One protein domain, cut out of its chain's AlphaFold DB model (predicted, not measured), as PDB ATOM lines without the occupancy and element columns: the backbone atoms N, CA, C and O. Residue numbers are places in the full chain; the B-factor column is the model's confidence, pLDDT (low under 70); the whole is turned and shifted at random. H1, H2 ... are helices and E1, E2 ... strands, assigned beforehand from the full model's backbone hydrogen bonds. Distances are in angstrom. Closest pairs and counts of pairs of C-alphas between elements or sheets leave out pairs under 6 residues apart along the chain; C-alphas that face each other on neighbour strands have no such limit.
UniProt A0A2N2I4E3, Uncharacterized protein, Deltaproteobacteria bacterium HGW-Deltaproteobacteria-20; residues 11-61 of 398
ATOM      1  N   ALA A  11      42.022 -47.324 -20.316       85.69
ATOM      2  CA  ALA A  11      43.125 -46.459 -19.899       85.69
ATOM      3  C   ALA A  11      43.952 -47.059 -18.746       85.69
ATOM      4  O   ALA A  11      45.170 -46.860 -18.699       85.69
ATOM      5  N   CYS A  12      43.337 -47.869 -17.879       87.00
ATOM      6  CA  CYS A  12      43.998 -48.535 -16.754       87.00
ATOM      7  C   CYS A  12      45.173 -49.435 -17.162       87.00
ATOM      8  O   CYS A  12      46.112 -49.609 -16.383       87.00
ATOM      9  N   LEU A  13      45.187 -49.949 -18.397       86.56
ATOM     10  CA  LEU A  13      46.284 -50.772 -18.923       86.56
ATOM     11  C   LEU A  13      47.570 -49.980 -19.207       86.56
ATOM     12  O   LEU A  13      48.630 -50.575 -19.383       86.56
ATOM     13  N   THR A  14      47.498 -48.647 -19.244       87.12
ATOM     14  CA  THR A  14      48.668 -47.771 -19.451       87.12
ATOM     15  C   THR A  14      49.346 -47.350 -18.145       87.12
ATOM     16  O   THR A  14      50.306 -46.583 -18.174       87.12
ATOM     17  N   THR A  15      48.876 -47.861 -17.004       86.88
ATOM     18  CA  THR A  15      49.443 -47.590 -15.678       86.88
ATOM     19  C   THR A  15      50.911 -48.006 -15.608       86.88
ATOM     20  O   THR A  15      51.271 -49.134 -15.951       86.88
ATOM     21  N   GLN A  16      51.759 -47.111 -15.102       86.38
ATOM     22  CA  GLN A  16      53.198 -47.350 -14.970       86.38
ATOM     23  C   GLN A  16      53.648 -47.285 -13.512       86.38
ATOM     24  O   GLN A  16      53.086 -46.557 -12.697       86.38
ATOM     25  N   VAL A  17      54.701 -48.031 -13.190       86.44
ATOM     26  CA  VAL A  17      55.416 -47.902 -11.917       86.44
ATOM     27  C   VAL A  17      56.500 -46.839 -12.093       86.44
ATOM     28  O   VAL A  17      57.349 -46.969 -12.973       86.44
ATOM     29  N   ALA A  18      56.494 -45.812 -11.250       85.69
ATOM     30  CA  ALA A  18      57.478 -44.734 -11.252       85.69
ATOM     31  C   ALA A  18      58.050 -44.518  -9.842       85.69
ATOM     32  O   ALA A  18      57.388 -44.781  -8.841       85.69
ATOM     33  N   CYS A  19      59.293 -44.047  -9.747       84.19
ATOM     34  CA  CYS A  19      59.869 -43.608  -8.477       84.19
ATOM     35  C   CYS A  19      59.569 -42.119  -8.293       84.19
ATOM     36  O   CYS A  19      59.995 -41.302  -9.109       84.19
ATOM     37  N   ASP A  20      58.846 -41.774  -7.232       80.81
ATOM     38  CA  ASP A  20      58.486 -40.403  -6.885       80.81
ATOM     39  C   ASP A  20      58.877 -40.126  -5.428       80.81
ATOM     40  O   ASP A  20      58.479 -40.849  -4.512       80.81
ATOM     41  N   GLN A  21      59.702 -39.099  -5.219       84.19
ATOM     42  CA  GLN A  21      60.256 -38.715  -3.911       84.19
ATOM     43  C   GLN A  21      60.913 -39.874  -3.129       84.19
ATOM     44  O   GLN A  21      60.808 -39.962  -1.909       84.19
ATOM     45  N   GLY A  22      61.605 -40.778  -3.831       87.19
ATOM     46  CA  GLY A  22      62.314 -41.906  -3.212       87.19
ATOM     47  C   GLY A  22      61.424 -43.096  -2.838       87.19
ATOM     48  O   GLY A  22      61.920 -44.053  -2.247       87.19
ATOM     49  N   ALA A  23      60.139 -43.069  -3.206       84.44
ATOM     50  CA  ALA A  23      59.215 -44.186  -3.051       84.44
ATOM     51  C   ALA A  23      58.679 -44.650  -4.413       84.44
ATOM     52  O   ALA A  23      58.380 -43.845  -5.294       84.44
ATOM     53  N   TRP A  24      58.517 -45.964  -4.582       81.56
ATOM     54  CA  TRP A  24      57.818 -46.515  -5.742       81.56
ATOM     55  C   TRP A  24      56.324 -46.192  -5.650       81.56
ATOM     56  O   TRP A  24      55.660 -46.584  -4.691       81.56
ATOM     57  N   LYS A  25      55.798 -45.498  -6.659       83.31
ATOM     58  CA  LYS A  25      54.384 -45.150  -6.809       83.31
ATOM     59  C   LYS A  25      53.865 -45.609  -8.167       83.31
ATOM     60  O   LYS A  25      54.623 -45.892  -9.093       83.31
ATOM     61  N   CYS A  26      52.549 -45.696  -8.266       85.38
ATOM     62  CA  CYS A  26      51.858 -46.008  -9.507       85.38
ATOM     63  C   CYS A  26      51.328 -44.723 -10.116       85.38
ATOM     64  O   CYS A  26      50.651 -43.953  -9.434       85.38
ATOM     65  N   THR A  27      51.638 -44.513 -11.386       86.19
ATOM     66  CA  THR A  27      51.143 -43.388 -12.166       86.19
ATOM     67  C   THR A  27      49.991 -43.888 -13.020       86.19
ATOM     68  O   THR A  27      50.197 -44.674 -13.949       86.19
ATOM     69  N   TYR A  28      48.784 -43.451 -12.670       86.88
ATOM     70  CA  TYR A  28      47.557 -43.755 -13.399       86.88
ATOM     71  C   TYR A  28      47.254 -42.656 -14.431       86.88
ATOM     72  O   TYR A  28      47.738 -41.527 -14.287       86.88
ATOM     73  N   PRO A  29      46.466 -42.960 -15.474       86.88
ATOM     74  CA  PRO A  29      45.966 -41.951 -16.402       86.88
ATOM     75  C   PRO A  29      45.193 -40.842 -15.686       86.88
ATOM     76  O   PRO A  29      44.595 -41.058 -14.631       86.88
ATOM     77  N   ALA A  30      45.140 -39.657 -16.297       85.31
ATOM     78  CA  ALA A  30      44.318 -38.566 -15.785       85.31
ATOM     79  C   ALA A  30      42.855 -39.019 -15.606       85.31
ATOM     80  O   ALA A  30      42.299 -39.719 -16.455       85.31
ATOM     81  N   GLY A  31      42.246 -38.640 -14.480       82.75
ATOM     82  CA  GLY A  31      40.868 -39.008 -14.140       82.75
ATOM     83  C   GLY A  31      40.679 -40.410 -13.544       82.75
ATOM     84  O   GLY A  31      39.572 -40.707 -13.119       82.75
ATOM     85  N   HIS A  32      41.728 -41.237 -13.452       88.44
ATOM     86  CA  HIS A  32      41.661 -42.582 -12.863       88.44
ATOM     87  C   HIS A  32      42.412 -42.638 -11.528       88.44
ATOM     88  O   HIS A  32      43.419 -41.951 -11.346       88.44
ATOM     89  N   CYS A  33      41.931 -43.460 -10.595       87.56
ATOM     90  CA  CYS A  33      42.495 -43.654  -9.257       87.56
ATOM     91  C   CYS A  33      42.803 -42.333  -8.517       87.56
ATOM     92  O   CYS A  33      43.852 -42.200  -7.883       87.56
ATOM     93  N   THR A  34      41.929 -41.329  -8.632       84.19
ATOM     94  CA  THR A  34      42.165 -39.966  -8.113       84.19
ATOM     95  C   THR A  34      41.959 -39.836  -6.599       84.19
ATOM     96  O   THR A  34      42.263 -38.788  -6.027       84.19
ATOM     97  N   GLY A  35      41.455 -40.882  -5.936       75.06
ATOM     98  CA  GLY A  35      41.264 -40.934  -4.487       75.06
ATOM     99  C   GLY A  35      42.537 -41.243  -3.687       75.06
ATOM    100  O   GLY A  35      43.639 -41.375  -4.215       75.06
ATOM    101  N   ALA A  36      42.378 -41.416  -2.369       72.81
ATOM    102  CA  ALA A  36      43.477 -41.767  -1.456       72.81
ATOM    103  C   ALA A  36      44.137 -43.123  -1.785       72.81
ATOM    104  O   ALA A  36      45.290 -43.370  -1.436       72.81
ATOM    105  N   SER A  37      43.397 -44.008  -2.451       77.25
ATOM    106  CA  SER A  37      43.907 -45.218  -3.086       77.25
ATOM    107  C   SER A  37      43.041 -45.540  -4.298       77.25
ATOM    108  O   SER A  37      41.898 -45.079  -4.378       77.25
ATOM    109  N   CYS A  38      43.557 -46.357  -5.217       80.69
ATOM    110  CA  CYS A  38      42.781 -46.735  -6.391       80.69
ATOM    111  C   CYS A  38      41.484 -47.467  -5.987       80.69
ATOM    112  O   CYS A  38      40.415 -47.014  -6.354       80.69
ATOM    113  N   ALA A  39      41.546 -48.429  -5.056       77.19
ATOM    114  CA  ALA A  39      40.368 -49.134  -4.524       77.19
ATOM    115  C   ALA A  39      39.340 -48.248  -3.785       77.19
ATOM    116  O   ALA A  39      38.216 -48.679  -3.552       77.19
ATOM    117  N   ALA A  40      39.722 -47.038  -3.365       79.00
ATOM    118  CA  ALA A  40      38.826 -46.088  -2.702       79.00
ATOM    119  C   ALA A  40      38.253 -45.036  -3.664       79.00
ATOM    120  O   ALA A  40      37.509 -44.161  -3.226       79.00
ATOM    121  N   THR A  41      38.638 -45.073  -4.943       87.88
ATOM    122  CA  THR A  41      38.084 -44.187  -5.968       87.88
ATOM    123  C   THR A  41      36.710 -44.740  -6.357       87.88
ATOM    124  O   THR A  41      36.638 -45.890  -6.778       87.88
ATOM    125  N   PRO A  42      35.611 -43.994  -6.159       87.12
ATOM    126  CA  PRO A  42      34.298 -44.432  -6.616       87.12
ATOM    127  C   PRO A  42      34.236 -44.387  -8.140       87.12
ATOM    128  O   PRO A  42      34.710 -43.412  -8.730       87.12
ATOM    129  N   ASP A  43      33.600 -45.378  -8.753       90.12
ATOM    130  CA  ASP A  43      33.286 -45.302 -10.174       90.12
ATOM    131  C   ASP A  43      32.193 -44.280 -10.453       90.12
ATOM    132  O   ASP A  43      31.227 -44.123  -9.693       90.12
ATOM    133  N   THR A  44      32.384 -43.566 -11.555       92.25
ATOM    134  CA  THR A  44      31.367 -42.718 -12.165       92.25
ATOM    135  C   THR A  44      30.562 -43.551 -13.165       92.25
ATOM    136  O   THR A  44      30.920 -44.682 -13.448       92.25
ATOM    137  N   CYS A  45      29.416 -43.054 -13.625       93.94
ATOM    138  CA  CYS A  45      28.599 -43.711 -14.648       93.94
ATOM    139  C   CYS A  45      29.014 -43.180 -16.029       93.94
ATOM    140  O   CYS A  45      28.283 -42.410 -16.658       93.94
ATOM    141  N   ASP A  46      30.230 -43.491 -16.459       91.56
ATOM    142  CA  ASP A  46      30.819 -43.005 -17.715       91.56
ATOM    143  C   ASP A  46      31.234 -44.142 -18.663       91.56
ATOM    144  O   ASP A  46      31.701 -43.886 -19.778       91.56
ATOM    145  N   GLY A  47      30.996 -45.395 -18.266       90.06
ATOM    146  CA  GLY A  47      31.398 -46.579 -19.012       90.06
ATOM    147  C   GLY A  47      32.890 -46.880 -18.898       90.06
ATOM    148  O   GLY A  47      33.394 -47.676 -19.697       90.06
ATOM    149  N   LEU A  48      33.602 -46.243 -17.964       90.06
ATOM    150  CA  LEU A  48      35.014 -46.468 -17.677       90.06
ATOM    151  C   LEU A  48      35.192 -47.181 -16.325       90.06
ATOM    152  O   LEU A  48      34.262 -47.352 -15.549       90.06
ATOM    153  N   ASP A  49      36.411 -47.675 -16.108       90.00
ATOM    154  CA  ASP A  49      36.868 -48.307 -14.864       90.00
ATOM    155  C   ASP A  49      37.722 -47.267 -14.128       90.00
ATOM    156  O   ASP A  49      38.954 -47.293 -14.196       90.00
ATOM    157  N   ASN A  50      37.093 -46.253 -13.530       89.19
ATOM    158  CA  ASN A  50      37.786 -45.114 -12.924       89.19
ATOM    159  C   ASN A  50      38.685 -45.547 -11.756       89.19
ATOM    160  O   ASN A  50      39.624 -44.823 -11.403       89.19
ATOM    161  N   ASN A  51      38.430 -46.713 -11.162       89.62
ATOM    162  CA  ASN A  51      39.199 -47.267 -10.052       89.62
ATOM    163  C   ASN A  51      40.039 -48.504 -10.425       89.62
ATOM    164  O   ASN A  51      40.595 -49.171  -9.546       89.62
ATOM    165  N   CYS A  52      40.170 -48.774 -11.724       89.62
ATOM    166  CA  CYS A  52      40.991 -49.824 -12.313       89.62
ATOM    167  C   CYS A  52      40.846 -51.206 -11.651       89.62
ATOM    168  O   CYS A  52      41.830 -51.957 -11.587       89.62
ATOM    169  N   ASN A  53      39.667 -51.550 -11.128       87.69
ATOM    170  CA  ASN A  53      39.435 -52.803 -10.411       87.69
ATOM    171  C   ASN A  53      38.934 -53.942 -11.316       87.69
ATOM    172  O   ASN A  53      38.831 -55.083 -10.856       87.69
ATOM    173  N   GLY A  54      38.682 -53.658 -12.597       88.31
ATOM    174  CA  GLY A  54      38.165 -54.612 -13.576       88.31
ATOM    175  C   GLY A  54      36.655 -54.599 -13.759       88.31
ATOM    176  O   GLY A  54      36.147 -55.373 -14.572       88.31
ATOM    177  N   ASN A  55      35.935 -53.731 -13.053       89.06
ATOM    178  CA  ASN A  55      34.502 -53.553 -13.203       89.06
ATOM    179  C   ASN A  55      34.225 -52.129 -13.679       89.06
ATOM    180  O   ASN A  55      34.783 -51.176 -13.171       89.06
ATOM    181  N   LEU A  56      33.374 -52.006 -14.695       91.19
ATOM    182  CA  LEU A  56      32.895 -50.705 -15.161       91.19
ATOM    183  C   LEU A  56      31.673 -50.296 -14.343       91.19
ATOM    184  O   LEU A  56      30.763 -51.129 -14.182       91.19
ATOM    185  N   ASP A  57      31.613 -49.032 -13.927       92.50
ATOM    186  CA  ASP A  57      30.454 -48.393 -13.295       92.50
ATOM    187  C   ASP A  57      29.828 -49.217 -12.137       92.50
ATOM    188  O   ASP A  57      28.602 -49.271 -11.987       92.50
ATOM    189  N   GLU A  58      30.606 -49.950 -11.333       91.75
ATOM    190  CA  GLU A  58      30.057 -50.905 -10.357       91.75
ATOM    191  C   GLU A  58      29.229 -50.241  -9.257       91.75
ATOM    192  O   GLU A  58      28.287 -50.850  -8.745       91.75
ATOM    193  N   ASN A  59      29.502 -48.969  -8.963       93.00
ATOM    194  CA  ASN A  59      28.691 -48.157  -8.061       93.00
ATOM    195  C   ASN A  59      27.235 -48.004  -8.539       93.00
ATOM    196  O   ASN A  59      26.357 -47.682  -7.739       93.00
ATOM    197  N   TYR A  60      26.969 -48.274  -9.819       95.94
ATOM    198  CA  TYR A  60      25.654 -48.226 -10.454       95.94
ATOM    199  C   TYR A  60      25.079 -49.621 -10.734       95.94
ATOM    200  O   TYR A  60      24.122 -49.748 -11.499       95.94
ATOM    201  N   LYS A  61      25.631 -50.675 -10.117       94.25
ATOM    202  CA  LYS A  61      25.168 -52.068 -10.227       94.25
ATOM    203  C   LYS A  61      24.768 -52.637  -8.853       94.25
ATOM    204  O   LYS A  61      25.198 -52.121  -7.816       94.25
TER     205      LYS A  61
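This is residues 11 to 61 of the 398 residues of an uncharacterized protein of Deltaproteobacteria bacterium HGW-Deltaproteobacteria-20 (UniProt A0A2N2I4E3). This domain has little regular structure: a small hairpin of two strands, E1 and E2, makes one end, a short helix, H1, comes before it in the chain, and a winding stretch with no named element, residues 28 to 61, follows it and reaches the other end at Lys 61. The short helix H1 leads into E1. The printed part has 51 residues, 14 of them in named elements, in the order H1, E1, E2; the class is mixed, and the sheet E1 - E2 is antiparallel. It is only just compact, close to loose, with a radius of gyration of the C-alphas of 11.6 A, and only just elongated, spanning 39 by 20 by 15 A.

E1, residues 16 to 20, is 11.9 A long. E2, residues 23 to 27, is 12.2 A long and ends at C-alpha 27 (51.143, -43.388, -12.166). H1, residues 11 to 14, is 5.7 A long and begins at C-alpha 11 (43.125, -46.459, -19.899).

E1 and E2 form a hairpin with a tight link, their directions 140 degrees apart. N 18 and O 25, 2.9 A apart, are within hydrogen-bond range, as are N 25 and O 18, at 2.8 A. H1, joined to E1 by a tight link, is apart from E2. H1 is too short for an O i to N i+4 pair; its one O i to N i+3 pair is within range.

The C-alphas of Gly 22 and Lys 61 are the two farthest apart, at 39.1 A. The printed part has no cut. Its mean pLDDT is 86.6, and no printed residue is under 70.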